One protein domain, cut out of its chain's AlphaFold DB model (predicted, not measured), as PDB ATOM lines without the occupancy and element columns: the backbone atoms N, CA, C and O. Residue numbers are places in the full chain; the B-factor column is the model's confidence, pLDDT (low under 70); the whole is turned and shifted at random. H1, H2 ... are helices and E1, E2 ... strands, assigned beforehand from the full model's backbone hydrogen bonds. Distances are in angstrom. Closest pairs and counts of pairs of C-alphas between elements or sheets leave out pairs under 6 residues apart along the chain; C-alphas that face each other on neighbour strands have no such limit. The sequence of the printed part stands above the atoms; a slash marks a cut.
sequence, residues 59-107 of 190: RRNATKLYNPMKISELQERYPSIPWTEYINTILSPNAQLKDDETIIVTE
ATOM      1  N   ARG A  59     287.981 232.806 410.059       82.38
ATOM      2  CA  ARG A  59     289.399 232.633 410.423       82.38
ATOM      3  C   ARG A  59     290.051 231.371 409.849       82.38
ATOM      4  O   ARG A  59     291.269 231.236 409.900       82.38
ATOM      5  N   ARG A  60     289.285 230.428 409.290       84.88
ATOM      6  CA  ARG A  60     289.851 229.223 408.648       84.88
ATOM      7  C   ARG A  60     290.448 229.500 407.267       84.88
ATOM      8  O   ARG A  60     291.182 228.661 406.749       84.88
ATOM      9  N   ASN A  61     290.141 230.644 406.655       86.12
ATOM     10  CA  ASN A  61     290.670 231.003 405.345       86.12
ATOM     11  C   ASN A  61     292.030 231.704 405.481       86.12
ATOM     12  O   ASN A  61     292.098 232.924 405.609       86.12
ATOM     13  N   ALA A  62     293.114 230.930 405.410       86.00
ATOM     14  CA  ALA A  62     294.479 231.444 405.549       86.00
ATOM     15  C   ALA A  62     294.822 232.561 404.544       86.00
ATOM     16  O   ALA A  62     295.561 233.477 404.888       86.00
ATOM     17  N   THR A  63     294.253 232.528 403.334       87.50
ATOM     18  CA  THR A  63     294.477 233.570 402.320       87.50
ATOM     19  C   THR A  63     293.876 234.906 402.744       87.50
ATOM     20  O   THR A  63     294.518 235.935 402.574       87.50
ATOM     21  N   LYS A  64     292.677 234.908 403.343       86.69
ATOM     22  CA  LYS A  64     292.053 236.137 403.871       86.69
ATOM     23  C   LYS A  64     292.828 236.741 405.048       86.69
ATOM     24  O   LYS A  64     292.749 237.942 405.278       86.69
ATOM     25  N   LEU A  65     293.567 235.914 405.784       90.44
ATOM     26  CA  LEU A  65     294.383 236.337 406.924       90.44
ATOM     27  C   LEU A  65     295.774 236.853 406.519       90.44
ATOM     28  O   LEU A  65     296.517 237.352 407.363       90.44
ATOM     29  N   TYR A  66     296.144 236.730 405.242       94.75
ATOM     30  CA  TYR A  66     297.438 237.154 404.723       94.75
ATOM     31  C   TYR A  66     297.334 238.541 404.076       94.75
ATOM     32  O   TYR A  66     297.189 238.664 402.861       94.75
ATOM     33  N   ASN A  67     297.422 239.595 404.892       95.75
ATOM     34  CA  ASN A  67     297.411 240.985 404.423       95.75
ATOM     35  C   ASN A  67     298.770 241.643 404.722       95.75
ATOM     36  O   ASN A  67     298.919 242.288 405.766       95.75
ATOM     37  N   PRO A  68     299.792 241.430 403.872       97.31
ATOM     38  CA  PRO A  68     301.097 242.049 404.057       97.31
ATOM     39  C   PRO A  68     301.019 243.559 403.808       97.31
ATOM     40  O   PRO A  68     300.460 243.991 402.800       97.31
ATOM     41  N   MET A  69     301.595 244.348 404.709       97.25
ATOM     42  CA  MET A  69     301.782 245.793 404.546       97.25
ATOM     43  C   MET A  69     303.021 246.255 405.309       97.25
ATOM     44  O   MET A  69     303.487 245.570 406.222       97.25
ATOM     45  N   LYS A  70     303.569 247.407 404.935       98.19
ATOM     46  CA  LYS A  70     304.668 248.019 405.691       98.19
ATOM     47  C   LYS A  70     304.174 248.561 407.028       98.19
ATOM     48  O   LYS A  70     303.016 248.962 407.143       98.19
ATOM     49  N   ILE A  71     305.058 248.653 408.021       97.56
ATOM     50  CA  ILE A  71     304.736 249.325 409.291       97.56
ATOM     51  C   ILE A  71     304.307 250.781 409.033       97.56
ATOM     52  O   ILE A  71     303.339 251.243 409.634       97.56
ATOM     53  N   SER A  72     304.940 251.472 408.080       97.44
ATOM     54  CA  SER A  72     304.534 252.819 407.657       97.44
ATOM     55  C   SER A  72     303.091 252.870 407.138       97.44
ATOM     56  O   SER A  72     302.330 253.759 407.504       97.44
ATOM     57  N   GLU A  73     302.680 251.889 406.329       97.69
ATOM     58  CA  GLU A  73     301.320 251.805 405.777       97.69
ATOM     59  C   GLU A  73     300.289 251.494 406.872       97.69
ATOM     60  O   GLU A  73     299.190 252.051 406.866       97.69
ATOM     61  N   LEU A  74     300.648 250.636 407.838       97.19
ATOM     62  CA  LEU A  74     299.828 250.373 409.022       97.19
ATOM     63  C   LEU A  74     299.615 251.662 409.830       97.19
ATOM     64  O   LEU A  74     298.486 251.962 410.211       97.19
ATOM     65  N   GLN A  75     300.685 252.429 410.051       95.94
ATOM     66  CA  GLN A  75     300.663 253.681 410.808       95.94
ATOM     67  C   GLN A  75     299.803 254.761 410.150       95.94
ATOM     68  O   GLN A  75     299.105 255.492 410.851       95.94
ATOM     69  N   GLU A  76     299.842 254.855 408.821       96.06
ATOM     70  CA  GLU A  76     299.005 255.778 408.052       96.06
ATOM     71  C   GLU A  76     297.526 255.374 408.079       96.06
ATOM     72  O   GLU A  76     296.651 256.233 408.184       96.06
ATOM     73  N   ARG A  77     297.235 254.069 407.987       95.69
ATOM     74  CA  ARG A  77     295.856 253.562 407.949       95.69
ATOM     75  C   ARG A  77     295.187 253.558 409.325       95.69
ATOM     76  O   ARG A  77     293.983 253.792 409.400       95.69
ATOM     77  N   TYR A  78     295.956 253.302 410.380       95.62
ATOM     78  CA  TYR A  78     295.482 253.155 411.756       95.62
ATOM     79  C   TYR A  78     296.346 254.018 412.694       95.62
ATOM     80  O   TYR A  78     297.281 253.519 413.329       95.62
ATOM     81  N   PRO A  79     296.108 255.340 412.744       95.31
ATOM     82  CA  PRO A  79     296.998 256.280 413.421       95.31
ATOM     83  C   PRO A  79     296.815 256.353 414.943       95.31
ATOM     84  O   PRO A  79     297.562 257.073 415.606       95.31
ATOM     85  N   SER A  80     295.835 255.656 415.524       92.44
ATOM     86  CA  SER A  80     295.516 255.770 416.955       92.44
ATOM     87  C   SER A  80     296.564 255.108 417.857       92.44
ATOM     88  O   SER A  80     296.612 255.390 419.057       92.44
ATOM     89  N   ILE A  81     297.408 254.239 417.296       92.12
ATOM     90  CA  ILE A  81     298.508 253.564 417.988       92.12
ATOM     91  C   ILE A  81     299.831 253.958 417.312       92.12
ATOM     92  O   ILE A  81     299.917 253.904 416.085       92.12
ATOM     93  N   PRO A  82     300.886 254.317 418.067       94.69
ATOM     94  CA  PRO A  82     302.223 254.502 417.508       94.69
ATOM     95  C   PRO A  82     302.849 253.126 417.219       94.69
ATOM     96  O   PRO A  82     303.608 252.589 418.022       94.69
ATOM     97  N   TRP A  83     302.485 252.506 416.097       96.12
ATOM     98  CA  TRP A  83     302.789 251.108 415.781       96.12
ATOM     99  C   TRP A  83     304.281 250.795 415.753       96.12
ATOM    100  O   TRP A  83     304.683 249.778 416.317       96.12
ATOM    101  N   THR A  84     305.109 251.662 415.165       95.62
ATOM    102  CA  THR A  84     306.568 251.467 415.159       95.62
ATOM    103  C   THR A  84     307.120 251.394 416.579       95.62
ATOM    104  O   THR A  84     307.904 250.499 416.898       95.62
ATOM    105  N   GLU A  85     306.708 252.315 417.452       96.25
ATOM    106  CA  GLU A  85     307.141 252.348 418.851       96.25
ATOM    107  C   GLU A  85     306.605 251.138 419.619       96.25
ATOM    108  O   GLU A  85     307.355 250.466 420.328       96.25
ATOM    109  N   TYR A  86     305.323 250.820 419.439       96.06
ATOM    110  CA  TYR A  86     304.659 249.699 420.091       96.06
ATOM    111  C   TYR A  86     305.334 248.362 419.760       96.06
ATOM    112  O   TYR A  86     305.697 247.603 420.661       96.06
ATOM    113  N   ILE A  87     305.570 248.091 418.474       96.12
ATOM    114  CA  ILE A  87     306.212 246.856 418.015       96.12
ATOM    115  C   ILE A  87     307.655 246.777 418.532       96.12
ATOM    116  O   ILE A  87     308.061 245.746 419.069       96.12
ATOM    117  N   ASN A  88     308.421 247.869 418.439       96.94
ATOM    118  CA  ASN A  88     309.797 247.902 418.938       96.94
ATOM    119  C   ASN A  88     309.881 247.753 420.463       96.94
ATOM    120  O   ASN A  88     310.810 247.124 420.965       96.94
ATOM    121  N   THR A  89     308.897 248.263 421.205       97.38
ATOM    122  CA  THR A  89     308.815 248.082 422.662       97.38
ATOM    123  C   THR A  89     308.654 246.608 423.029       97.38
ATOM    124  O   THR A  89     309.289 246.140 423.970       97.38
ATOM    125  N   ILE A  90     307.852 245.858 422.267       95.88
ATOM    126  CA  ILE A  90     307.638 244.420 422.491       95.88
ATOM    127  C   ILE A  90     308.882 243.599 422.130       95.88
ATOM    128  O   ILE A  90     309.195 242.623 422.811       95.88
ATOM    129  N   LEU A  91     309.579 243.963 421.051       95.81
ATOM    130  CA  LEU A  91     310.717 243.195 420.538       95.81
ATOM    131  C   LEU A  91     312.049 243.519 421.231       95.81
ATOM    132  O   LEU A  91     312.998 242.737 421.129       95.81
ATOM    133  N   SER A  92     312.133 244.644 421.940       95.06
ATOM    134  CA  SER A  92     313.338 245.069 422.650       95.06
ATOM    135  C   SER A  92     313.749 244.082 423.760       95.06
ATOM    136  O   SER A  92     312.887 243.557 424.468       95.06
ATOM    137  N   PRO A  93     315.059 243.819 423.956       94.38
ATOM    138  CA  PRO A  93     316.210 244.318 423.189       94.38
ATOM    139  C   PRO A  93     316.591 243.416 422.001       94.38
ATOM    140  O   PRO A  93     317.639 243.605 421.390       94.38
ATOM    141  N   ASN A  94     315.790 242.390 421.709       96.06
ATOM    142  CA  ASN A  94     316.166 241.298 420.812       96.06
ATOM    143  C   ASN A  94     316.134 241.696 419.332       96.06
ATOM    144  O   ASN A  94     316.891 241.141 418.538       96.06
ATOM    145  N   ALA A  95     315.259 242.630 418.955       94.94
ATOM    146  CA  ALA A  95     315.169 243.140 417.596       94.94
ATOM    147  C   ALA A  95     314.705 244.600 417.576       94.94
ATOM    148  O   ALA A  95     313.991 245.052 418.470       94.94
ATOM    149  N   GLN A  96     315.101 245.310 416.519       95.56
ATOM    150  CA  GLN A  96     314.642 246.657 416.211       95.56
ATOM    151  C   GLN A  96     314.203 246.704 414.745       95.56
ATOM    152  O   GLN A  96     315.007 246.452 413.848       95.56
ATOM    153  N   LEU A  97     312.929 247.003 414.516       95.44
ATOM    154  CA  LEU A  97     312.315 247.099 413.197       95.44
ATOM    155  C   LEU A  97     312.248 248.555 412.735       95.44
ATOM    156  O   LEU A  97     312.080 249.476 413.542       95.44
ATOM    157  N   LYS A  98     312.370 248.742 411.421       95.38
ATOM    158  CA  LYS A  98     312.203 250.027 410.735       95.38
ATOM    159  C   LYS A  98     310.806 250.125 410.127       95.38
ATOM    160  O   LYS A  98     310.146 249.112 409.923       95.38
ATOM    161  N   ASP A  99     310.389 251.337 409.782       94.75
ATOM    162  CA  ASP A  99     309.051 251.597 409.233       94.75
ATOM    163  C   ASP A  99     308.791 250.908 407.878       94.75
ATOM    164  O   ASP A  99     307.641 250.664 407.517       94.75
ATOM    165  N   ASP A 100     309.845 250.577 407.126       96.62
ATOM    166  CA  ASP A 100     309.756 249.879 405.841       96.62
ATOM    167  C   ASP A 100     309.647 248.350 405.961       96.62
ATOM    168  O   ASP A 100     309.447 247.679 404.943       96.62
ATOM    169  N   GLU A 101     309.725 247.806 407.181       97.56
ATOM    170  CA  GLU A 101     309.550 246.379 407.450       97.56
ATOM    171  C   GLU A 101     308.138 245.928 407.058       97.56
ATOM    172  O   GLU A 101     307.140 246.577 407.383       97.56
ATOM    173  N   THR A 102     308.046 244.799 406.356       97.75
ATOM    174  CA  THR A 102     306.758 244.224 405.951       97.75
ATOM    175  C   THR A 102     306.248 243.278 407.029       97.75
ATOM    176  O   THR A 102     306.911 242.309 407.388       97.75
ATOM    177  N   ILE A 103     305.030 243.525 407.499       96.56
ATOM    178  CA  ILE A 103     304.331 242.713 408.496       96.56
ATOM    179  C   ILE A 103     303.048 242.135 407.901       96.56
ATOM    180  O   ILE A 103     302.496 242.670 406.942       96.56
ATOM    181  N   ILE A 104     302.547 241.046 408.483       97.06
ATOM    182  CA  ILE A 104     301.256 240.460 408.103       97.06
ATOM    183  C   ILE A 104     300.202 240.932 409.099       97.06
ATOM    184  O   ILE A 104     300.257 240.583 410.278       97.06
ATOM    185  N   VAL A 105     299.216 241.683 408.617       95.88
ATOM    186  CA  VAL A 105     298.077 242.127 409.423       95.88
ATOM    187  C   VAL A 105     296.928 241.141 409.246       95.88
ATOM    188  O   VAL A 105     296.313 241.053 408.186       95.88
ATOM    189  N   THR A 106     296.642 240.363 410.285       93.69
ATOM    190  CA  THR A 106     295.692 239.244 410.197       93.69
ATOM    191  C   THR A 106     294.250 239.695 409.952       93.69
ATOM    192  O   THR A 106     293.563 239.100 409.128       93.69
ATOM    193  N   GLU A 107     293.799 240.758 410.624       93.25
ATOM    194  CA  GLU A 107     292.423 241.271 410.529       93.25
ATOM    195  C   GLU A 107     292.433 242.811 410.403       93.25
ATOM    196  O   GLU A 107     292.260 243.507 411.401       93.25
TER     197      GLU A 107
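This is residues 59 to 107 of the 190 residues of the protein "neprilysin-2-like" of Diaphorina citri (UniProt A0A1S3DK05). Two very short strands, E1 and E2, lie side by side as a small ladder, and at one end of it the chain folds through two short helices, H1 and H2, which make a helical hairpin. Residues 59 to 67 and residues 105 to 107 run away past the other end of the ladder, and residues 92 to 101 lead back from H2 to E2. The printed part has 49 residues with two named helices and two named strands, in the order E1, H1, H2, E2; the strands make one antiparallel sheet of order E1 - E2. The class is mixed, helices and strands, with under half of the residues, 22 of 49, in named elements. The whole is only just loose, close to compact, with a radius of gyration of the C-alphas of 11.8 A and spans of 33 by 24 by 17 A.

The printed part begins at Arg 59, with its C-alpha at (289.399, 232.633, 410.423). E1 is residues 68 to 70, 7.1 A from first to last C-alpha, and begins with C-alpha 68 at (301.097, 242.049, 404.057). H1 is residues 71 to 77, 9.9 A long. H2 is residues 83 to 91, 12.2 A long. E2 is residues 102 to 104, 7.0 A long, and ends with C-alpha 104 at (301.256, 240.460, 408.103).

E1 and E2 are antiparallel neighbours, with 140 degrees between their directions. The C-alphas of Pro 68 and Ile 104 face each other at 4.3 A. N 69 and O 103 are within hydrogen-bond range at 2.9 A, and so are N 103 and O 69 at 2.9 A. The closest C-alphas of H1 and E2 are those of Ile 71 and Thr 102, 6.4 A apart. H1 and H2 touch, and their closest C-alphas, those of Gln 75 and Trp 83, are 6.0 A apart. The two helices form a hairpin, opposite ways at a steep tilt of 40 degrees. E1 and H2 are apart. In H1 and H2 every O i to N i+4 pair is within hydrogen-bond range.

The two C-alphas farthest apart are those of Asn 61 and Pro 93, at 33.9 A, while the first and last printed C-alphas are 9.2 A apart. Residues 76 to 81 stand free, as do residues 89 to 94, of which 89 to 91 belong to H2. The links E1 to H1 and H1 to H2 are tight, the link H2 to E2 is short, and no link is long. The printed part has no cut. The mean pLDDT of the printed part is 94.5, and no printed residue is under 70.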